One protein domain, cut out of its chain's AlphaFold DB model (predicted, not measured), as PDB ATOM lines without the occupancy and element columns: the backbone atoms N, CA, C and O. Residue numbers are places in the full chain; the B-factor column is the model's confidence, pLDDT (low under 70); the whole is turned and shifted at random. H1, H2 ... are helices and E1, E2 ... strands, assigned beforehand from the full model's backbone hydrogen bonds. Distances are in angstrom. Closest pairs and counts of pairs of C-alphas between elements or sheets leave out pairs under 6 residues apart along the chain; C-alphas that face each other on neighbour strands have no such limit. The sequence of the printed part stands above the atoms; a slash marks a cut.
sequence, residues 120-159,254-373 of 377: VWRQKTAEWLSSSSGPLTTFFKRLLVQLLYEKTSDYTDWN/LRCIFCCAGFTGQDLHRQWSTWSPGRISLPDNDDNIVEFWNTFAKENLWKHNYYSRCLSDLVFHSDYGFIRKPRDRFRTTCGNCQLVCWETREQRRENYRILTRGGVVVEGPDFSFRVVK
ATOM      1  N   VAL A 120     224.686 213.270 222.878       80.50
ATOM      2  CA  VAL A 120     224.412 212.114 222.015       80.50
ATOM      3  C   VAL A 120     224.922 210.823 222.648       80.50
ATOM      4  O   VAL A 120     224.237 209.806 222.610       80.50
ATOM      5  N   TRP A 121     226.108 210.853 223.253       83.75
ATOM      6  CA  TRP A 121     226.694 209.689 223.904       83.75
ATOM      7  C   TRP A 121     226.017 209.375 225.235       83.75
ATOM      8  O   TRP A 121     225.755 208.203 225.497       83.75
ATOM      9  N   ARG A 122     225.670 210.385 226.048       82.12
ATOM     10  CA  ARG A 122     224.882 210.178 227.282       82.12
ATOM     11  C   ARG A 122     223.529 209.539 226.976       82.12
ATOM     12  O   ARG A 122     223.197 208.514 227.564       82.12
ATOM     13  N   GLN A 123     222.810 210.083 225.998       85.19
ATOM     14  CA  GLN A 123     221.515 209.574 225.564       85.19
ATOM     15  C   GLN A 123     221.616 208.149 225.007       85.19
ATOM     16  O   GLN A 123     220.891 207.271 225.466       85.19
ATOM     17  N   LYS A 124     222.555 207.880 224.086       88.75
ATOM     18  CA  LYS A 124     222.781 206.527 223.541       88.75
ATOM     19  C   LYS A 124     223.146 205.515 224.626       88.75
ATOM     20  O   LYS A 124     222.724 204.365 224.562       88.75
ATOM     21  N   THR A 125     223.922 205.937 225.624       88.62
ATOM     22  CA  THR A 125     224.323 205.077 226.744       88.62
ATOM     23  C   THR A 125     223.123 204.763 227.633       88.62
ATOM     24  O   THR A 125     222.901 203.599 227.947       88.62
ATOM     25  N   ALA A 126     222.313 205.764 227.995       87.94
ATOM     26  CA  ALA A 126     221.086 205.563 228.767       87.94
ATOM     27  C   ALA A 126     220.093 204.651 228.026       87.94
ATOM     28  O   ALA A 126     219.544 203.725 228.617       87.94
ATOM     29  N   GLU A 127     219.918 204.856 226.719       91.00
ATOM     30  CA  GLU A 127     219.099 203.999 225.854       91.00
ATOM     31  C   GLU A 127     219.593 202.560 225.835       91.00
ATOM     32  O   GLU A 127     218.814 201.641 226.078       91.00
ATOM     33  N   TRP A 128     220.890 202.362 225.592       93.31
ATOM     34  CA  TRP A 128     221.485 201.035 225.578       93.31
ATOM     35  C   TRP A 128     221.372 200.356 226.942       93.31
ATOM     36  O   TRP A 128     221.011 199.188 226.999       93.31
ATOM     37  N   LEU A 129     221.603 201.064 228.048       91.75
ATOM     38  CA  LEU A 129     221.412 200.508 229.389       91.75
ATOM     39  C   LEU A 129     219.954 200.080 229.609       91.75
ATOM     40  O   LEU A 129     219.715 198.964 230.063       91.75
ATOM     41  N   SER A 130     218.993 200.903 229.193       90.62
ATOM     42  CA  SER A 130     217.559 200.626 229.352       90.62
ATOM     43  C   SER A 130     216.983 199.608 228.359       90.62
ATOM     44  O   SER A 130     215.824 199.231 228.496       90.62
ATOM     45  N   SER A 131     217.734 199.172 227.342       92.62
ATOM     46  CA  SER A 131     217.203 198.308 226.278       92.62
ATOM     47  C   SER A 131     217.025 196.849 226.708       92.62
ATOM     48  O   SER A 131     217.757 196.343 227.564       92.62
ATOM     49  N   SER A 132     216.088 196.150 226.060       92.62
ATOM     50  CA  SER A 132     215.906 194.707 226.244       92.62
ATOM     51  C   SER A 132     217.180 193.963 225.854       92.62
ATOM     52  O   SER A 132     217.859 194.321 224.886       92.62
ATOM     53  N   SER A 133     217.570 192.965 226.639       93.00
ATOM     54  CA  SER A 133     218.815 192.226 226.443       93.00
ATOM     55  C   SER A 133     218.755 190.848 227.096       93.00
ATOM     56  O   SER A 133     218.034 190.642 228.072       93.00
ATOM     57  N   GLY A 134     219.542 189.905 226.568       94.31
ATOM     58  CA  GLY A 134     219.682 188.575 227.162       94.31
ATOM     59  C   GLY A 134     220.373 188.607 228.538       94.31
ATOM     60  O   GLY A 134     221.041 189.593 228.865       94.31
ATOM     61  N   PRO A 135     220.276 187.528 229.340       93.94
ATOM     62  CA  PRO A 135     220.729 187.511 230.736       93.94
ATOM     63  C   PRO A 135     222.187 187.942 230.943       93.94
ATOM     64  O   PRO A 135     222.480 188.722 231.848       93.94
ATOM     65  N   LEU A 136     223.095 187.486 230.072       94.44
ATOM     66  CA  LEU A 136     224.520 187.809 230.145       94.44
ATOM     67  C   LEU A 136     224.773 189.310 229.938       94.44
ATOM     68  O   LEU A 136     225.456 189.952 230.732       94.44
ATOM     69  N   THR A 137     224.183 189.892 228.894       93.12
ATOM     70  CA  THR A 137     224.297 191.327 228.613       93.12
ATOM     71  C   THR A 137     223.672 192.155 229.734       93.12
ATOM     72  O   THR A 137     224.259 193.148 230.151       93.12
ATOM     73  N   THR A 138     222.526 191.737 230.274       93.06
ATOM     74  CA  THR A 138     221.877 192.399 231.416       93.06
ATOM     75  C   THR A 138     222.763 192.377 232.666       93.06
ATOM     76  O   THR A 138     222.890 193.395 233.349       93.06
ATOM     77  N   PHE A 139     223.451 191.263 232.935       93.06
ATOM     78  CA  PHE A 139     224.445 191.176 234.007       93.06
ATOM     79  C   PHE A 139     225.606 192.162 233.797       93.06
ATOM     80  O   PHE A 139     225.960 192.900 234.719       93.06
ATOM     81  N   PHE A 140     226.147 192.249 232.578       93.38
ATOM     82  CA  PHE A 140     227.196 193.220 232.255       93.38
ATOM     83  C   PHE A 140     226.723 194.670 232.390       93.38
ATOM     84  O   PHE A 140     227.441 195.484 232.966       93.38
ATOM     85  N   LYS A 141     225.507 195.000 231.931       93.44
ATOM     86  CA  LYS A 141     224.910 196.334 232.117       93.44
ATOM     87  C   LYS A 141     224.804 196.692 233.598       93.44
ATOM     88  O   LYS A 141     225.192 197.792 233.983       93.44
ATOM     89  N   ARG A 142     224.332 195.760 234.436       93.75
ATOM     90  CA  ARG A 142     224.274 195.942 235.893       93.75
ATOM     91  C   ARG A 142     225.653 196.259 236.461       93.75
ATOM     92  O   ARG A 142     225.787 197.240 237.185       93.75
ATOM     93  N   LEU A 143     226.663 195.448 236.143       91.81
ATOM     94  CA  LEU A 143     228.025 195.651 236.640       91.81
ATOM     95  C   LEU A 143     228.583 197.009 236.191       91.81
ATOM     96  O   LEU A 143     229.120 197.750 237.010       91.81
ATOM     97  N   LEU A 144     228.381 197.368 234.920       89.31
ATOM     98  CA  LEU A 144     228.807 198.648 234.361       89.31
ATOM     99  C   LEU A 144     228.181 199.830 235.110       89.31
ATOM    100  O   LEU A 144     228.893 200.751 235.488       89.31
ATOM    101  N   VAL A 145     226.870 199.791 235.371       88.81
ATOM    102  CA  VAL A 145     226.184 200.834 236.150       88.81
ATOM    103  C   VAL A 145     226.726 200.893 237.576       88.81
ATOM    104  O   VAL A 145     226.974 201.978 238.083       88.81
ATOM    105  N   GLN A 146     226.960 199.757 238.232       86.75
ATOM    106  CA  GLN A 146     227.491 199.760 239.600       86.75
ATOM    107  C   GLN A 146     228.903 200.361 239.686       86.75
ATOM    108  O   GLN A 146     229.191 201.075 240.647       86.75
ATOM    109  N   LEU A 147     229.747 200.112 238.679       83.12
ATOM    110  CA  LEU A 147     231.127 200.599 238.619       83.12
ATOM    111  C   LEU A 147     231.244 202.052 238.139       83.12
ATOM    112  O   LEU A 147     232.065 202.797 238.665       83.12
ATOM    113  N   LEU A 148     230.457 202.446 237.132       77.94
ATOM    114  CA  LEU A 148     230.619 203.720 236.419       77.94
ATOM    115  C   LEU A 148     229.567 204.775 236.758       77.94
ATOM    116  O   LEU A 148     229.710 205.916 236.321       77.94
ATOM    117  N   TYR A 149     228.499 204.434 237.484       76.38
ATOM    118  CA  TYR A 149     227.529 205.442 237.909       76.38
ATOM    119  C   TYR A 149     228.175 206.353 238.955       76.38
ATOM    120  O   TYR A 149     228.170 206.070 240.159       76.38
ATOM    121  N   GLU A 150     228.729 207.458 238.468       67.31
ATOM    122  CA  GLU A 150     229.103 208.602 239.283       67.31
ATOM    123  C   GLU A 150     227.850 209.123 239.979       67.31
ATOM    124  O   GLU A 150     226.784 209.255 239.363       67.31
ATOM    125  N   LYS A 151     227.950 209.397 241.282       61.50
ATOM    126  CA  LYS A 151     226.804 209.913 242.020       61.50
ATOM    127  C   LYS A 151     226.434 211.248 241.385       61.50
ATOM    128  O   LYS A 151     227.229 212.179 241.358       61.50
ATOM    129  N   THR A 152     225.215 211.351 240.869       58.84
ATOM    130  CA  THR A 152     224.729 212.575 240.202       58.84
ATOM    131  C   THR A 152     224.859 213.821 241.084       58.84
ATOM    132  O   THR A 152     225.028 214.924 240.570       58.84
ATOM    133  N   SER A 153     224.864 213.646 242.409       54.09
ATOM    134  CA  SER A 153     225.163 214.670 243.416       54.09
ATOM    135  C   SER A 153     226.523 215.348 243.264       54.09
ATOM    136  O   SER A 153     226.680 216.477 243.731       54.09
ATOM    137  N   ASP A 154     227.488 214.685 242.636       59.56
ATOM    138  CA  ASP A 154     228.873 215.145 242.555       59.56
ATOM    139  C   ASP A 154     229.035 216.254 241.504       59.56
ATOM    140  O   ASP A 154     230.014 216.996 241.536       59.56
ATOM    141  N   TYR A 155     228.054 216.419 240.607       61.06
ATOM    142  CA  TYR A 155     228.073 217.452 239.563       61.06
ATOM    143  C   TYR A 155     226.715 218.112 239.263       61.06
ATOM    144  O   TYR A 155     226.691 219.166 238.630       61.06
ATOM    145  N   THR A 156     225.585 217.545 239.706       67.81
ATOM    146  CA  THR A 156     224.244 218.134 239.522       67.81
ATOM    147  C   THR A 156     223.818 218.875 240.784       67.81
ATOM    148  O   THR A 156     223.771 218.292 241.873       67.81
ATOM    149  N   ASP A 157     223.497 220.166 240.656       73.44
ATOM    150  CA  ASP A 157     222.793 220.906 241.703       73.44
ATOM    151  C   ASP A 157     221.299 220.571 241.662       73.44
ATOM    152  O   ASP A 157     220.553 221.072 240.822       73.44
ATOM    153  N   TRP A 158     220.849 219.720 242.582       80.94
ATOM    154  CA  TRP A 158     219.433 219.369 242.695       80.94
ATOM    155  C   TRP A 158     218.567 220.493 243.279       80.94
ATOM    156  O   TRP A 158     217.339 220.369 243.286       80.94
ATOM    157  N   ASN A 159     219.161 221.622 243.682       80.75
ATOM    158  CA  ASN A 159     218.400 222.849 243.913       80.75
ATOM    159  C   ASN A 159     217.861 223.445 242.606       80.75
ATOM    160  O   ASN A 159     216.914 224.227 242.668       80.75
ATOM    161  N   LEU A 254     213.818 216.958 243.982       94.31
ATOM    162  CA  LEU A 254     213.741 215.534 243.638       94.31
ATOM    163  C   LEU A 254     212.348 214.948 243.899       94.31
ATOM    164  O   LEU A 254     211.904 214.134 243.099       94.31
ATOM    165  N   ARG A 255     211.605 215.404 244.918       95.56
ATOM    166  CA  ARG A 255     210.205 214.988 245.135       95.56
ATOM    167  C   ARG A 255     209.352 215.241 243.899       95.56
ATOM    168  O   ARG A 255     208.647 214.357 243.413       95.56
ATOM    169  N   CYS A 256     209.443 216.461 243.373       95.19
ATOM    170  CA  CYS A 256     208.710 216.875 242.186       95.19
ATOM    171  C   CYS A 256     209.201 216.132 240.937       95.19
ATOM    172  O   CYS A 256     208.370 215.712 240.140       95.19
ATOM    173  N   ILE A 257     210.512 215.905 240.792       94.50
ATOM    174  CA  ILE A 257     211.088 215.138 239.673       94.50
ATOM    175  C   ILE A 257     210.597 213.690 239.691       94.50
ATOM    176  O   ILE A 257     210.149 213.202 238.657       94.50
ATOM    177  N   PHE A 258     210.600 213.030 240.855       95.75
ATOM    178  CA  PHE A 258     210.088 211.668 241.004       95.75
ATOM    179  C   PHE A 258     208.643 211.548 240.508       95.75
ATOM    180  O   PHE A 258     208.298 210.606 239.795       95.75
ATOM    181  N   CYS A 259     207.805 212.531 240.845       95.81
ATOM    182  CA  CYS A 259     206.432 212.575 240.359       95.81
ATOM    183  C   CYS A 259     206.373 212.886 238.864       95.81
ATOM    184  O   CYS A 259     205.830 212.105 238.102       95.81
ATOM    185  N   CYS A 260     206.949 214.013 238.444       93.50
ATOM    186  CA  CYS A 260     206.832 214.573 237.100       93.50
ATOM    187  C   CYS A 260     207.372 213.628 236.020       93.50
ATOM    188  O   CYS A 260     206.705 213.415 235.006       93.50
ATOM    189  N   ALA A 261     208.522 212.999 236.270       93.50
ATOM    190  CA  ALA A 261     209.148 212.042 235.360       93.50
ATOM    191  C   ALA A 261     208.455 210.667 235.340       93.50
ATOM    192  O   ALA A 261     208.838 209.797 234.561       93.50
ATOM    193  N   GLY A 262     207.427 210.464 236.170       94.69
ATOM    194  CA  GLY A 262     206.581 209.280 236.118       94.69
ATOM    195  C   GLY A 262     207.032 208.127 237.007       94.69
ATOM    196  O   GLY A 262     206.551 207.020 236.829       94.69
ATOM    197  N   PHE A 263     207.918 208.329 237.981       95.88
ATOM    198  CA  PHE A 263     208.354 207.247 238.876       95.88
ATOM    199  C   PHE A 263     207.348 206.954 240.001       95.88
ATOM    200  O   PHE A 263     207.298 205.846 240.537       95.88
ATOM    201  N   THR A 264     206.528 207.942 240.350       96.06
ATOM    202  CA  THR A 264     205.453 207.830 241.345       96.06
ATOM    203  C   THR A 264     204.288 208.750 240.986       96.06
ATOM    204  O   THR A 264     204.419 209.589 240.093       96.06
ATOM    205  N   GLY A 265     203.146 208.613 241.656       94.38
ATOM    206  CA  GLY A 265     201.982 209.459 241.381       94.38
ATOM    207  C   GLY A 265     200.641 208.985 241.929       94.38
ATOM    208  O   GLY A 265     199.644 209.656 241.685       94.38
ATOM    209  N   GLN A 266     200.585 207.854 242.629       94.75
ATOM    210  CA  GLN A 266     199.361 207.386 243.283       94.75
ATOM    211  C   GLN A 266     198.996 208.297 244.456       94.75
ATOM    212  O   GLN A 266     199.880 208.698 245.212       94.75
ATOM    213  N   ASP A 267     197.708 208.596 244.620       93.50
ATOM    214  CA  ASP A 267     197.244 209.278 245.820       93.50
ATOM    215  C   ASP A 267     197.261 208.388 247.067       93.50
ATOM    216  O   ASP A 267     197.225 207.158 246.986       93.50
ATOM    217  N   LEU A 268     197.268 209.025 248.239       86.62
ATOM    218  CA  LEU A 268     197.336 208.344 249.531       86.62
ATOM    219  C   LEU A 268     196.228 207.294 249.727       86.62
ATOM    220  O   LEU A 268     196.490 206.221 250.268       86.62
ATOM    221  N   HIS A 269     195.004 207.580 249.275       86.94
ATOM    222  CA  HIS A 269     193.842 206.699 249.426       86.94
ATOM    223  C   HIS A 269     193.643 205.749 248.240       86.94
ATOM    224  O   HIS A 269     192.666 204.999 248.209       86.94
ATOM    225  N   ARG A 270     194.571 205.764 247.278       88.94
ATOM    226  CA  ARG A 270     194.594 204.919 246.077       88.94
ATOM    227  C   ARG A 270     193.356 205.026 245.176       88.94
ATOM    228  O   ARG A 270     193.103 204.133 244.378       88.94
ATOM    229  N   GLN A 271     192.607 206.118 245.273       89.88
ATOM    230  CA  GLN A 271     191.406 206.388 244.479       89.88
ATOM    231  C   GLN A 271     191.713 207.067 243.139       89.88
ATOM    232  O   GLN A 271     190.942 206.956 242.188       89.88
ATOM    233  N   TRP A 272     192.833 207.781 243.045       95.25
ATOM    234  CA  TRP A 272     193.255 208.485 241.842       95.25
ATOM    235  C   TRP A 272     194.783 208.592 241.767       95.25
ATOM    236  O   TRP A 272     195.509 208.331 242.722       95.25
ATOM    237  N   SER A 273     195.322 208.954 240.609       97.06
ATOM    238  CA  SER A 273     196.769 209.167 240.466       97.06
ATOM    239  C   SER A 273     197.084 210.382 239.603       97.06
ATOM    240  O   SER A 273     196.203 210.995 239.004       97.06
ATOM    241  N   THR A 274     198.356 210.725 239.449       97.19
ATOM    242  CA  THR A 274     198.835 211.529 238.316       97.19
ATOM    243  C   THR A 274     198.795 210.691 237.024       97.19
ATOM    244  O   THR A 274     198.205 209.606 237.006       97.19
ATOM    245  N   TRP A 275     199.370 211.155 235.913       96.38
ATOM    246  CA  TRP A 275     199.524 210.320 234.708       96.38
ATOM    247  C   TRP A 275     200.603 209.232 234.837       96.38
ATOM    248  O   TRP A 275     200.888 208.520 233.883       96.38
ATOM    249  N   SER A 276     201.207 209.099 236.016       95.12
ATOM    250  CA  SER A 276     202.247 208.124 236.305       95.12
ATOM    251  C   SER A 276     201.660 206.767 236.724       95.12
ATOM    252  O   SER A 276     200.975 206.690 237.753       95.12
ATOM    253  N   PRO A 277     201.965 205.669 236.008       94.69
ATOM    254  CA  PRO A 277     201.769 204.314 236.520       94.69
ATOM    255  C   PRO A 277     202.836 203.882 237.543       94.69
ATOM    256  O   PRO A 277     202.682 202.839 238.172       94.69
ATOM    257  N   GLY A 278     203.887 204.679 237.767       94.50
ATOM    258  CA  GLY A 278     204.931 204.378 238.744       94.50
ATOM    259  C   GLY A 278     204.424 204.380 240.191       94.50
ATOM    260  O   GLY A 278     203.502 205.124 240.543       94.50
ATOM    261  N   ARG A 279     205.020 203.538 241.043       94.81
ATOM    262  CA  ARG A 279     204.590 203.313 242.440       94.81
ATOM    263  C   ARG A 279     205.741 203.358 243.443       94.81
ATOM    264  O   ARG A 279     205.675 202.729 244.494       94.81
ATOM    265  N   ILE A 280     206.800 204.103 243.130       94.88
ATOM    266  CA  ILE A 280     207.901 204.311 244.071       94.88
ATOM    267  C   ILE A 280     207.419 205.138 245.269       94.88
ATOM    268  O   ILE A 280     206.885 206.237 245.103       94.88
ATOM    269  N   SER A 281     207.641 204.617 246.474       93.19
ATOM    270  CA  SER A 281     207.452 205.357 247.723       93.19
ATOM    271  C   SER A 281     208.671 206.231 247.987       93.19
ATOM    272  O   SER A 281     209.801 205.746 247.958       93.19
ATOM    273  N   LEU A 282     208.444 207.522 248.224       94.38
ATOM    274  CA  LEU A 282     209.513 208.454 248.573       94.38
ATOM    275  C   LEU A 282     209.789 208.431 250.079       94.38
ATOM    276  O   LEU A 282     208.876 208.132 250.846       94.38
ATOM    277  N   PRO A 283     211.005 208.809 250.509       93.62
ATOM    278  CA  PRO A 283     211.287 209.048 251.917       93.62
ATOM    279  C   PRO A 283     210.368 210.121 252.526       93.62
ATOM    280  O   PRO A 283     210.008 211.109 251.868       93.62
ATOM    281  N   ASP A 284     210.049 209.960 253.811       89.44
ATOM    282  CA  ASP A 284     209.171 210.873 254.558       89.44
ATOM    283  C   ASP A 284     209.757 212.288 254.687       89.44
ATOM    284  O   ASP A 284     209.023 213.276 254.727       89.44
ATOM    285  N   ASN A 285     211.089 212.398 254.704       91.75
ATOM    286  CA  ASN A 285     211.826 213.657 254.779       91.75
ATOM    287  C   ASN A 285     212.885 213.771 253.666       91.75
ATOM    288  O   ASN A 285     213.013 212.891 252.814       91.75
ATOM    289  N   ASP A 286     213.588 214.901 253.624       93.88
ATOM    290  CA  ASP A 286     214.532 215.222 252.547       93.88
ATOM    291  C   ASP A 286     215.987 214.870 252.864       93.88
ATOM    292  O   ASP A 286     216.826 214.973 251.971       93.88
ATOM    293  N   ASP A 287     216.284 214.408 254.081       92.88
ATOM    294  CA  ASP A 287     217.657 214.248 254.576       92.88
ATOM    295  C   ASP A 287     218.474 213.302 253.682       92.88
ATOM    296  O   ASP A 287     219.625 213.583 253.350       92.88
ATOM    297  N   ASN A 288     217.835 212.230 253.192       90.56
ATOM    298  CA  ASN A 288     218.473 211.191 252.377       90.56
ATOM    299  C   ASN A 288     217.925 211.111 250.940       90.56
ATOM    300  O   ASN A 288     218.165 210.131 250.234       90.56
ATOM    301  N   ILE A 289     217.178 212.113 250.461       92.88
ATOM    302  CA  ILE A 289     216.485 212.014 249.160       92.88
ATOM    303  C   ILE A 289     217.447 211.903 247.963       92.88
ATOM    304  O   ILE A 289     217.139 211.258 246.961       92.88
ATOM    305  N   VAL A 290     218.637 212.498 248.070       90.81
ATOM    306  CA  VAL A 290     219.682 212.411 247.039       90.81
ATOM    307  C   VAL A 290     220.344 211.030 247.032       90.81
ATOM    308  O   VAL A 290     220.630 210.485 245.965       90.81
ATOM    309  N   GLU A 291     220.564 210.433 248.204       90.75
ATOM    310  CA  GLU A 291     221.036 209.050 248.308       90.75
ATOM    311  C   GLU A 291     220.000 208.087 247.727       90.75
ATOM    312  O   GLU A 291     220.337 207.268 246.872       90.75
ATOM    313  N   PHE A 292     218.730 208.271 248.094       94.06
ATOM    314  CA  PHE A 292     217.608 207.519 247.548       94.06
ATOM    315  C   PHE A 292     217.557 207.586 246.015       94.06
ATOM    316  O   PHE A 292     217.439 206.551 245.361       94.06
ATOM    317  N   TRP A 293     217.719 208.778 245.422       93.31
ATOM    318  CA  TRP A 293     217.808 208.946 243.966       93.31
ATOM    319  C   TRP A 293     218.937 208.114 243.347       93.31
ATOM    320  O   TRP A 293     218.721 207.399 242.366       93.31
ATOM    321  N   ASN A 294     220.139 208.182 243.922       91.00
ATOM    322  CA  ASN A 294     221.290 207.444 243.409       91.00
ATOM    323  C   ASN A 294     221.081 205.924 243.494       91.00
ATOM    324  O   ASN A 294     221.385 205.219 242.530       91.00
ATOM    325  N   THR A 295     220.539 205.420 244.604       92.44
ATOM    326  CA  THR A 295     220.204 203.997 244.770       92.44
ATOM    327  C   THR A 295     219.144 203.568 243.762       92.44
ATOM    328  O   THR A 295     219.362 202.622 243.004       92.44
ATOM    329  N   PHE A 296     218.054 204.332 243.653       94.56
ATOM    330  CA  PHE A 296     216.977 204.078 242.700       94.56
ATOM    331  C   PHE A 296     217.489 203.978 241.254       94.56
ATOM    332  O   PHE A 296     217.168 203.018 240.546       94.56
ATOM    333  N   ALA A 297     218.314 204.933 240.816       92.44
ATOM    334  CA  ALA A 297     218.870 204.941 239.467       92.44
ATOM    335  C   ALA A 297     219.798 203.737 239.221       92.44
ATOM    336  O   ALA A 297     219.644 203.040 238.215       92.44
ATOM    337  N   LYS A 298     220.704 203.430 240.162       91.56
ATOM    338  CA  LYS A 298     221.608 202.265 240.079       91.56
ATOM    339  C   LYS A 298     220.863 200.934 240.008       91.56
ATOM    340  O   LYS A 298     221.326 199.989 239.364       91.56
ATOM    341  N   GLU A 299     219.719 200.842 240.671       93.44
ATOM    342  CA  GLU A 299     218.906 199.632 240.688       93.44
ATOM    343  C   GLU A 299     218.048 199.458 239.441       93.44
ATOM    344  O   GLU A 299     217.733 198.318 239.113       93.44
ATOM    345  N   ASN A 300     217.641 200.534 238.764       94.44
ATOM    346  CA  ASN A 300     216.629 200.455 237.707       94.44
ATOM    347  C   ASN A 300     217.152 200.717 236.297       94.44
ATOM    348  O   ASN A 300     216.606 200.148 235.359       94.44
ATOM    349  N   LEU A 301     218.219 201.502 236.122       92.38
ATOM    350  CA  LEU A 301     218.671 201.972 234.803       92.38
ATOM    351  C   LEU A 301     218.944 200.849 233.780       92.38
ATOM    352  O   LEU A 301     218.801 201.070 232.582       92.38
ATOM    353  N   TRP A 302     219.311 199.651 234.238       93.38
ATOM    354  CA  TRP A 302     219.711 198.511 233.401       93.38
ATOM    355  C   TRP A 302     218.638 197.414 233.239       93.38
ATOM    356  O   TRP A 302     218.898 196.408 232.581       93.38
ATOM    357  N   LYS A 303     217.458 197.555 233.863       92.00
ATOM    358  CA  LYS A 303     216.479 196.457 234.021       92.00
ATOM    359  C   LYS A 303     215.504 196.256 232.852       92.00
ATOM    360  O   LYS A 303     214.729 195.311 232.908       92.00
ATOM    361  N   HIS A 304     215.505 197.128 231.841       92.56
ATOM    362  CA  HIS A 304     214.469 197.174 230.796       92.56
ATOM    363  C   HIS A 304     213.040 197.091 231.364       92.56
ATOM    364  O   HIS A 304     212.247 196.213 231.039       92.56
ATOM    365  N   ASN A 305     212.731 198.013 232.268       91.88
ATOM    366  CA  ASN A 305     211.407 198.191 232.854       91.88
ATOM    367  C   ASN A 305     210.921 199.635 232.648       91.88
ATOM    368  O   ASN A 305     211.679 200.498 232.188       91.88
ATOM    369  N   TYR A 306     209.679 199.918 233.039       92.75
ATOM    370  CA  TYR A 306     209.105 201.260 232.957       92.75
ATOM    371  C   TYR A 306     209.994 202.337 233.603       92.75
ATOM    372  O   TYR A 306     210.237 203.383 233.006       92.75
ATOM    373  N   TYR A 307     210.597 202.055 234.762       94.19
ATOM    374  CA  TYR A 307     211.506 202.994 235.424       94.19
ATOM    375  C   TYR A 307     212.782 203.279 234.622       94.19
ATOM    376  O   TYR A 307     213.223 204.425 234.561       94.19
ATOM    377  N   SER A 308     213.368 202.274 233.968       93.19
ATOM    378  CA  SER A 308     214.525 202.468 233.088       93.19
ATOM    379  C   SER A 308     214.187 203.350 231.879       93.19
ATOM    380  O   SER A 308     215.001 204.190 231.491       93.19
ATOM    381  N   ARG A 309     212.958 203.235 231.346       91.38
ATOM    382  CA  ARG A 309     212.443 204.114 230.287       91.38
ATOM    383  C   ARG A 309     212.274 205.546 230.792       91.38
ATOM    384  O   ARG A 309     212.812 206.456 230.174       91.38
ATOM    385  N   CYS A 310     211.634 205.746 231.945       92.56
ATOM    386  CA  CYS A 310     211.508 207.065 232.573       92.56
ATOM    387  C   CYS A 310     212.870 207.730 232.840       92.56
ATOM    388  O   CYS A 310     213.020 208.926 232.612       92.56
ATOM    389  N   LEU A 311     213.881 206.969 233.284       92.56
ATOM    390  CA  LEU A 311     215.249 207.478 233.461       92.56
ATOM    391  C   LEU A 311     215.864 207.924 232.125       92.56
ATOM    392  O   LEU A 311     216.438 209.009 232.058       92.56
ATOM    393  N   SER A 312     215.722 207.126 231.062       89.94
ATOM    394  CA  SER A 312     216.198 207.491 229.718       89.94
ATOM    395  C   SER A 312     215.491 208.737 229.171       89.94
ATOM    396  O   SER A 312     216.144 209.632 228.630       89.94
ATOM    397  N   ASP A 313     214.174 208.832 229.352       89.69
ATOM    398  CA  ASP A 313     213.382 209.968 228.881       89.69
ATOM    399  C   ASP A 313     213.666 211.240 229.703       89.69
ATOM    400  O   ASP A 313     213.636 212.343 229.154       89.69
ATOM    401  N   LEU A 314     214.021 211.116 230.989       89.00
ATOM    402  CA  LEU A 314     214.469 212.247 231.808       89.00
ATOM    403  C   LEU A 314     215.826 212.792 231.343       89.00
ATOM    404  O   LEU A 314     215.989 214.010 231.285       89.00
ATOM    405  N   VAL A 315     216.777 211.923 230.973       86.31
ATOM    406  CA  VAL A 315     218.053 212.352 230.365       86.31
ATOM    407  C   VAL A 315     217.770 213.139 229.085       86.31
ATOM    408  O   VAL A 315     218.233 214.272 228.952       86.31
ATOM    409  N   PHE A 316     216.916 212.602 228.210       85.75
ATOM    410  CA  PHE A 316     216.494 213.287 226.989       85.75
ATOM    411  C   PHE A 316     215.877 214.660 227.292       85.75
ATOM    412  O   PHE A 316     216.261 215.664 226.693       85.75
ATOM    413  N   HIS A 317     214.945 214.732 228.244       85.44
ATOM    414  CA  HIS A 317     214.291 215.984 228.607       85.44
ATOM    415  C   HIS A 317     215.264 217.016 229.183       85.44
ATOM    416  O   HIS A 317     215.176 218.181 228.817       85.44
ATOM    417  N   SER A 318     216.217 216.600 230.020       81.31
ATOM    418  CA  SER A 318     217.216 217.505 230.602       81.31
ATOM    419  C   SER A 318     218.137 218.153 229.563       81.31
ATOM    420  O   SER A 318     218.612 219.262 229.781       81.31
ATOM    421  N   ASP A 319     218.357 217.488 228.425       78.38
ATOM    422  CA  ASP A 319     219.241 217.979 227.367       78.38
ATOM    423  C   ASP A 319     218.494 218.803 226.305       78.38
ATOM    424  O   ASP A 319     219.021 219.798 225.806       78.38
ATOM    425  N   TYR A 320     217.267 218.406 225.950       79.50
ATOM    426  CA  TYR A 320     216.461 219.101 224.939       79.50
ATOM    427  C   TYR A 320     215.552 220.195 225.516       79.50
ATOM    428  O   TYR A 320     215.161 221.102 224.785       79.50
ATOM    429  N   GLY A 321     215.221 220.138 226.804       83.44
ATOM    430  CA  GLY A 321     214.303 221.064 227.464       83.44
ATOM    431  C   GLY A 321     212.870 220.998 226.923       83.44
ATOM    432  O   GLY A 321     212.373 219.925 226.560       83.44
ATOM    433  N   PHE A 322     212.191 222.147 226.919       79.81
ATOM    434  CA  PHE A 322     210.800 222.298 226.480       79.81
ATOM    435  C   PHE A 322     210.679 222.739 225.018       79.81
ATOM    436  O   PHE A 322     209.862 222.185 224.284       79.81
ATOM    437  N   ILE A 323     211.497 223.705 224.596       81.88
ATOM    438  CA  ILE A 323     211.387 224.396 223.302       81.88
ATOM    439  C   ILE A 323     212.110 223.615 222.207       81.88
ATOM    440  O   ILE A 323     211.602 223.473 221.095       81.88
ATOM    441  N   ARG A 324     213.298 223.075 222.507       80.62
ATOM    442  CA  ARG A 324     214.170 222.456 221.490       80.62
ATOM    443  C   ARG A 324     213.865 220.988 221.241       80.62
ATOM    444  O   ARG A 324     214.643 220.308 220.581       80.62
ATOM    445  N   LYS A 325     212.771 220.473 221.794       72.25
ATOM    446  CA  LYS A 325     212.440 219.054 221.797       72.25
ATOM    447  C   LYS A 325     211.915 218.615 220.417       72.25
ATOM    448  O   LYS A 325     210.796 218.963 220.060       72.25
ATOM    449  N   PRO A 326     212.664 217.803 219.644       63.44
ATOM    450  CA  PRO A 326     212.271 217.423 218.283       63.44
ATOM    451  C   PRO A 326     211.294 216.235 218.235       63.44
ATOM    452  O   PRO A 326     210.912 215.796 217.155       63.44
ATOM    453  N   ARG A 327     210.965 215.629 219.387       58.97
ATOM    454  CA  ARG A 327     210.188 214.381 219.501       58.97
ATOM    455  C   ARG A 327     209.281 214.410 220.731       58.97
ATOM    456  O   ARG A 327     209.693 214.902 221.775       58.97
ATOM    457  N   ASP A 328     208.139 213.726 220.688       65.94
ATOM    458  CA  ASP A 328     207.178 213.565 221.804       65.94
ATOM    459  C   ASP A 328     207.668 212.661 222.965       65.94
ATOM    460  O   ASP A 328     206.879 212.103 223.726       65.94
ATOM    461  N   ARG A 329     208.987 212.498 223.119       66.50
ATOM    462  CA  ARG A 329     209.637 211.431 223.899       66.50
ATOM    463  C   ARG A 329     209.636 211.608 225.428       66.50
ATOM    464  O   ARG A 329     210.097 210.751 226.154       66.50
ATOM    465  N   PHE A 330     209.068 212.680 225.949       70.62
ATOM    466  CA  PHE A 330     208.913 212.862 227.395       70.62
ATOM    467  C   PHE A 330     207.557 213.488 227.648       70.62
ATOM    468  O   PHE A 330     207.212 214.460 226.985       70.62
ATOM    469  N   ARG A 331     206.758 212.934 228.549       78.81
ATOM    470  CA  ARG A 331     205.445 213.496 228.852       78.81
ATOM    471  C   ARG A 331     205.381 213.709 230.348       78.81
ATOM    472  O   ARG A 331     205.370 212.725 231.087       78.81
ATOM    473  N   THR A 332     205.377 214.967 230.788       86.25
ATOM    474  CA  THR A 332     205.254 215.264 232.216       86.25
ATOM    475  C   THR A 332     203.973 214.616 232.728       86.25
ATOM    476  O   THR A 332     202.878 214.747 232.169       86.25
ATOM    477  N   THR A 333     204.118 213.814 233.772       94.31
ATOM    478  CA  THR A 333     202.991 213.051 234.312       94.31
ATOM    479  C   THR A 333     202.252 213.816 235.404       94.31
ATOM    480  O   THR A 333     201.171 213.404 235.817       94.31
ATOM    481  N   CYS A 334     202.822 214.932 235.869       95.56
ATOM    482  CA  CYS A 334     202.272 215.786 236.908       95.56
ATOM    483  C   CYS A 334     202.537 217.268 236.588       95.56
ATOM    484  O   CYS A 334     203.322 217.610 235.712       95.56
ATOM    485  N   GLY A 335     201.874 218.133 237.344       95.62
ATOM    486  CA  GLY A 335     201.729 219.578 237.126       95.62
ATOM    487  C   GLY A 335     200.533 220.140 237.907       95.62
ATOM    488  O   GLY A 335     200.322 221.346 237.986       95.62
ATOM    489  N   ASN A 336     199.767 219.255 238.555       97.56
ATOM    490  CA  ASN A 336     198.479 219.517 239.192       97.56
ATOM    491  C   ASN A 336     198.444 220.762 240.083       97.56
ATOM    492  O   ASN A 336     197.452 221.478 240.072       97.56
ATOM    493  N   CYS A 337     199.508 221.065 240.833       97.50
ATOM    494  CA  CYS A 337     199.529 222.239 241.710       97.50
ATOM    495  C   CYS A 337     199.465 223.581 240.959       97.50
ATOM    496  O   CYS A 337     199.094 224.590 241.558       97.50
ATOM    497  N   GLN A 338     199.833 223.606 239.677       98.00
ATOM    498  CA  GLN A 338     199.619 224.722 238.758       98.00
ATOM    499  C   GLN A 338     198.250 224.590 238.090       98.00
ATOM    500  O   GLN A 338     197.437 225.509 238.159       98.00
ATOM    501  N   LEU A 339     197.981 223.412 237.524       98.12
ATOM    502  CA  LEU A 339     196.828 223.151 236.662       98.12
ATOM    503  C   LEU A 339     195.474 223.306 237.363       98.12
ATOM    504  O   LEU A 339     194.502 223.684 236.717       98.12
ATOM    505  N   VAL A 340     195.387 223.064 238.676       98.38
ATOM    506  CA  VAL A 340     194.137 223.272 239.433       98.38
ATOM    507  C   VAL A 340     193.945 224.714 239.907       98.38
ATOM    508  O   VAL A 340     192.834 225.083 240.277       98.38
ATOM    509  N   CYS A 341     194.998 225.538 239.922       98.06
ATOM    510  CA  CYS A 341     194.984 226.868 240.535       98.06
ATOM    511  C   CYS A 341     194.497 227.941 239.555       98.06
ATOM    512  O   CYS A 341     195.304 228.660 238.981       98.06
ATOM    513  N   TRP A 342     193.185 228.043 239.351       97.88
ATOM    514  CA  TRP A 342     192.576 229.025 238.438       97.88
ATOM    515  C   TRP A 342     192.173 230.318 239.160       97.88
ATOM    516  O   TRP A 342     192.491 230.490 240.337       97.88
ATOM    517  N   GLU A 343     191.509 231.235 238.463       96.62
ATOM    518  CA  GLU A 343     191.068 232.534 238.981       96.62
ATOM    519  C   GLU A 343     190.217 232.385 240.250       96.62
ATOM    520  O   GLU A 343     190.628 232.846 241.314       96.62
ATOM    521  N   THR A 344     189.096 231.658 240.196       97.50
ATOM    522  CA  THR A 344     188.154 231.584 241.327       97.50
ATOM    523  C   THR A 344     188.311 230.316 242.168       97.50
ATOM    524  O   THR A 344     188.703 229.248 241.687       97.50
ATOM    525  N   ARG A 345     187.930 230.387 243.453       97.50
ATOM    526  CA  ARG A 345     187.861 229.206 244.340       97.50
ATOM    527  C   ARG A 345     186.959 228.108 243.779       97.50
ATOM    528  O   ARG A 345     187.246 226.928 243.967       97.50
ATOM    529  N   GLU A 346     185.872 228.489 243.120       98.38
ATOM    530  CA  GLU A 346     184.927 227.553 242.519       98.38
ATOM    531  C   GLU A 346     185.570 226.753 241.385       98.38
ATOM    532  O   GLU A 346     185.546 225.524 241.426       98.38
ATOM    533  N   GLN A 347     186.263 227.422 240.457       98.50
ATOM    534  CA  GLN A 347     187.026 226.750 239.403       98.50
ATOM    535  C   GLN A 347     188.091 225.813 239.988       98.50
ATOM    536  O   GLN A 347     188.243 224.686 239.523       98.50
ATOM    537  N   ARG A 348     188.795 226.232 241.052       98.44
ATOM    538  CA  ARG A 348     189.799 225.393 241.739       98.44
ATOM    539  C   ARG A 348     189.176 224.130 242.339       98.44
ATOM    540  O   ARG A 348     189.753 223.047 242.230       98.44
ATOM    541  N   ARG A 349     188.000 224.252 242.969       98.62
ATOM    542  CA  ARG A 349     187.238 223.109 243.504       98.62
ATOM    543  C   ARG A 349     186.789 222.178 242.389       98.62
ATOM    544  O   ARG A 349     186.875 220.967 242.559       98.62
ATOM    545  N   GLU A 350     186.351 222.728 241.266       98.69
ATOM    546  CA  GLU A 350     185.922 221.923 240.132       98.69
ATOM    547  C   GLU A 350     187.083 221.153 239.506       98.69
ATOM    548  O   GLU A 350     187.015 219.936 239.367       98.69
ATOM    549  N   ASN A 351     188.214 221.814 239.271       98.62
ATOM    550  CA  ASN A 351     189.422 221.158 238.771       98.62
ATOM    551  C   ASN A 351     189.919 220.052 239.721       98.62
ATOM    552  O   ASN A 351     190.370 219.000 239.272       98.62
ATOM    553  N   TYR A 352     189.801 220.258 241.038       98.38
ATOM    554  CA  TYR A 352     190.084 219.218 242.031       98.38
ATOM    555  C   TYR A 352     189.135 218.013 241.912       98.38
ATOM    556  O   TYR A 352     189.580 216.868 242.002       98.38
ATOM    557  N   ARG A 353     187.834 218.239 241.684       98.38
ATOM    558  CA  ARG A 353     186.865 217.151 241.462       98.38
ATOM    559  C   ARG A 353     187.152 216.395 240.171       98.38
ATOM    560  O   ARG A 353     187.147 215.168 240.199       98.38
ATOM    561  N   ILE A 354     187.436 217.106 239.079       98.19
ATOM    562  CA  ILE A 354     187.805 216.510 237.787       98.19
ATOM    563  C   ILE A 354     189.016 215.587 237.968       98.19
ATOM    564  O   ILE A 354     188.966 214.424 237.576       98.19
ATOM    565  N   LEU A 355     190.065 216.070 238.644       97.62
ATOM    566  CA  LEU A 355     191.271 215.287 238.919       97.62
ATOM    567  C   LEU A 355     190.989 214.033 239.755       97.62
ATOM    568  O   LEU A 355     191.395 212.934 239.383       97.62
ATOM    569  N   THR A 356     190.294 214.184 240.884       96.31
ATOM    570  CA  THR A 356     190.067 213.071 241.824       96.31
ATOM    571  C   THR A 356     189.076 212.031 241.298       96.31
ATOM    572  O   THR A 356     189.111 210.885 241.730       96.31
ATOM    573  N   ARG A 357     188.234 212.390 240.323       95.50
ATOM    574  CA  ARG A 357     187.338 211.466 239.604       95.50
ATOM    575  C   ARG A 357     187.943 210.904 238.315       95.50
ATOM    576  O   ARG A 357     187.323 210.057 237.674       95.50
ATOM    577  N   GLY A 358     189.139 211.353 237.927       94.06
ATOM    578  CA  GLY A 358     189.815 210.907 236.709       94.06
ATOM    579  C   GLY A 358     190.229 209.432 236.742       94.06
ATOM    580  O   GLY A 358     190.385 208.822 235.687       94.06
ATOM    581  N   GLY A 359     190.360 208.842 237.934       94.94
ATOM    582  CA  GLY A 359     190.760 207.449 238.139       94.94
ATOM    583  C   GLY A 359     192.269 207.276 238.311       94.94
ATOM    584  O   GLY A 359     193.003 208.225 238.600       94.94
ATOM    585  N   VAL A 360     192.741 206.044 238.137       95.94
ATOM    586  CA  VAL A 360     194.130 205.636 238.372       95.94
ATOM    587  C   VAL A 360     194.776 205.202 237.063       95.94
ATOM    588  O   VAL A 360     194.201 204.440 236.291       95.94
ATOM    589  N   VAL A 361     195.993 205.677 236.814       95.56
ATOM    590  CA  VAL A 361     196.811 205.242 235.680       95.56
ATOM    591  C   VAL A 361     197.618 204.016 236.081       95.56
ATOM    592  O   VAL A 361     198.319 204.047 237.094       95.56
ATOM    593  N   VAL A 362     197.527 202.951 235.289       94.25
ATOM    594  CA  VAL A 362     198.257 201.689 235.477       94.25
ATOM    595  C   VAL A 362     199.103 201.375 234.246       94.25
ATOM    596  O   VAL A 362     198.763 201.785 233.133       94.25
ATOM    597  N   GLU A 363     200.216 200.673 234.454       91.69
ATOM    598  CA  GLU A 363     201.129 200.282 233.377       91.69
ATOM    599  C   GLU A 363     200.432 199.308 232.415       91.69
ATOM    600  O   GLU A 363     199.655 198.441 232.824       91.69
ATOM    601  N   GLY A 364     200.679 199.494 231.122       88.81
ATOM    602  CA  GLY A 364     200.248 198.623 230.037       88.81
ATOM    603  C   GLY A 364     201.443 197.965 229.334       88.81
ATOM    604  O   GLY A 364     202.593 198.198 229.708       88.81
ATOM    605  N   PRO A 365     201.197 197.151 228.292       85.75
ATOM    606  CA  PRO A 365     202.266 196.513 227.524       85.75
ATOM    607  C   PRO A 365     203.204 197.552 226.893       85.75
ATOM    608  O   PRO A 365     202.780 198.665 226.572       85.75
ATOM    609  N   ASP A 366     204.480 197.198 226.732       83.25
ATOM    610  CA  ASP A 366     205.515 198.033 226.099       83.25
ATOM    611  C   ASP A 366     205.659 199.444 226.706       83.25
ATOM    612  O   ASP A 366     205.898 200.447 226.021       83.25
ATOM    613  N   PHE A 367     205.508 199.523 228.033       84.69
ATOM    614  CA  PHE A 367     205.528 200.758 228.822       84.69
ATOM    615  C   PHE A 367     204.455 201.783 228.408       84.69
ATOM    616  O   PHE A 367     204.622 202.989 228.613       84.69
ATOM    617  N   SER A 368     203.363 201.319 227.793       85.25
ATOM    618  CA  SER A 368     202.138 202.107 227.658       85.25
ATOM    619  C   SER A 368     201.450 202.262 229.017       85.25
ATOM    620  O   SER A 368     201.913 201.760 230.044       85.25
ATOM    621  N   PHE A 369     200.332 202.979 229.050       89.69
ATOM    622  CA  PHE A 369     199.504 203.084 230.241       89.69
ATOM    623  C   PHE A 369     198.027 203.095 229.865       89.69
ATOM    624  O   PHE A 369     197.655 203.464 228.751       89.69
ATOM    625  N   ARG A 370     197.177 202.719 230.820       92.19
ATOM    626  CA  ARG A 370     195.718 202.820 230.710       92.19
ATOM    627  C   ARG A 370     195.123 203.434 231.970       92.19
ATOM    628  O   ARG A 370     195.725 203.376 233.040       92.19
ATOM    629  N   VAL A 371     193.934 204.007 231.834       94.44
ATOM    630  CA  VAL A 371     193.185 204.618 232.939       94.44
ATOM    631  C   VAL A 371     192.137 203.627 233.442       94.44
ATOM    632  O   VAL A 371     191.399 203.052 232.646       94.44
ATOM    633  N   VAL A 372     192.067 203.438 234.756       92.56
ATOM    634  CA  VAL A 372     191.076 202.603 235.446       92.56
ATOM    635  C   VAL A 372     190.208 203.509 236.323       92.56
ATOM    636  O   VAL A 372     190.738 204.293 237.111       92.56
ATOM    637  N   LYS A 373     188.879 203.429 236.178       88.06
ATOM    638  CA  LYS A 373     187.889 204.215 236.938       88.06
ATOM    639  C   LYS A 373     186.912 203.268 237.645       88.06
ATOM    640  O   LYS A 373     186.215 202.563 236.932       88.06
TER     641      LYS A 373
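AT A GLANCE: This is residues 120 to 159 and 254 to 373 of the 377 residues of a protein of Deltaproteobacteria bacterium ADurb.BinA179 (UniProt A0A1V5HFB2). An elongated model has helices H1, H2, H4 and H5 grouped at one end, H1 and H5 side by side, and helix H7 with the small hairpin E1 and E2 toward the other. Short H3 lies near the middle, and the unnamed residues 261 to 288 loop from it toward the hairpin and return to H4. The 160 printed residues hold seven named helices, then two antiparallel strands, order E1 - E2; the class is mostly helix. The whole is compact, radius of gyration of the C-alphas 17.2 A, spanning 55 by 35 by 35 A.

HOW THE PARTS SIT: H1, residues 120 to 130, touches H5, residues 306 to 320, closest C-alphas Ser 130 and Ser 308 at 5.2 A, at a shallow tilt of 8 degrees, opposite ways. H2, residues 135 to 148, is close to H1 but not clearly touching, closest C-alphas Leu 129 and Lys 141, 6.1 A. H4, residues 289 to 300, only just touches H5, with 3 pairs of C-alphas within 8 A, through residues 297 to 300 alone; the closest C-alphas are Asn 300 and Ser 308, 5.5 A. H3, residues 254 to 260, only just touches H4, also with 3 pairs, closest C-alphas Leu 254 and Ile 289, 7.1 A. H6, residues 336 to 339, is close to H7, residues 345 to 357, but not clearly touching, closest C-alphas Leu 339 and Asn 351, 8.0 A. E1, residues 360 to 363, and E2, residues 369 to 372, form an antiparallel hairpin, with N 360 and O 372 within hydrogen-bond range at 2.9 A. Every O i to N i+4 pair is within range in H1, H2, H3, H4, H5 and H7; H6 is too short for one.

IN THESE COORDINATES: H1 begins at C-alpha 120 (224.412, 212.114, 222.015); H5 is 20.9 A long, H2 19.8 A and H7 18.4 A. E2 ends at C-alpha 372 (191.076, 202.603, 235.446).

THE WHOLE: The C-alphas farthest apart, Leu 136 and Thr 344, are 58.0 A apart. Residues 160 to 253 are not printed; C-alphas 159 and 254 are 8.7 A apart across the cut. The links H3 to H4 and H5 to H6 are long. The pLDDT is under 70 at residues 150 to 156 and 326 to 329.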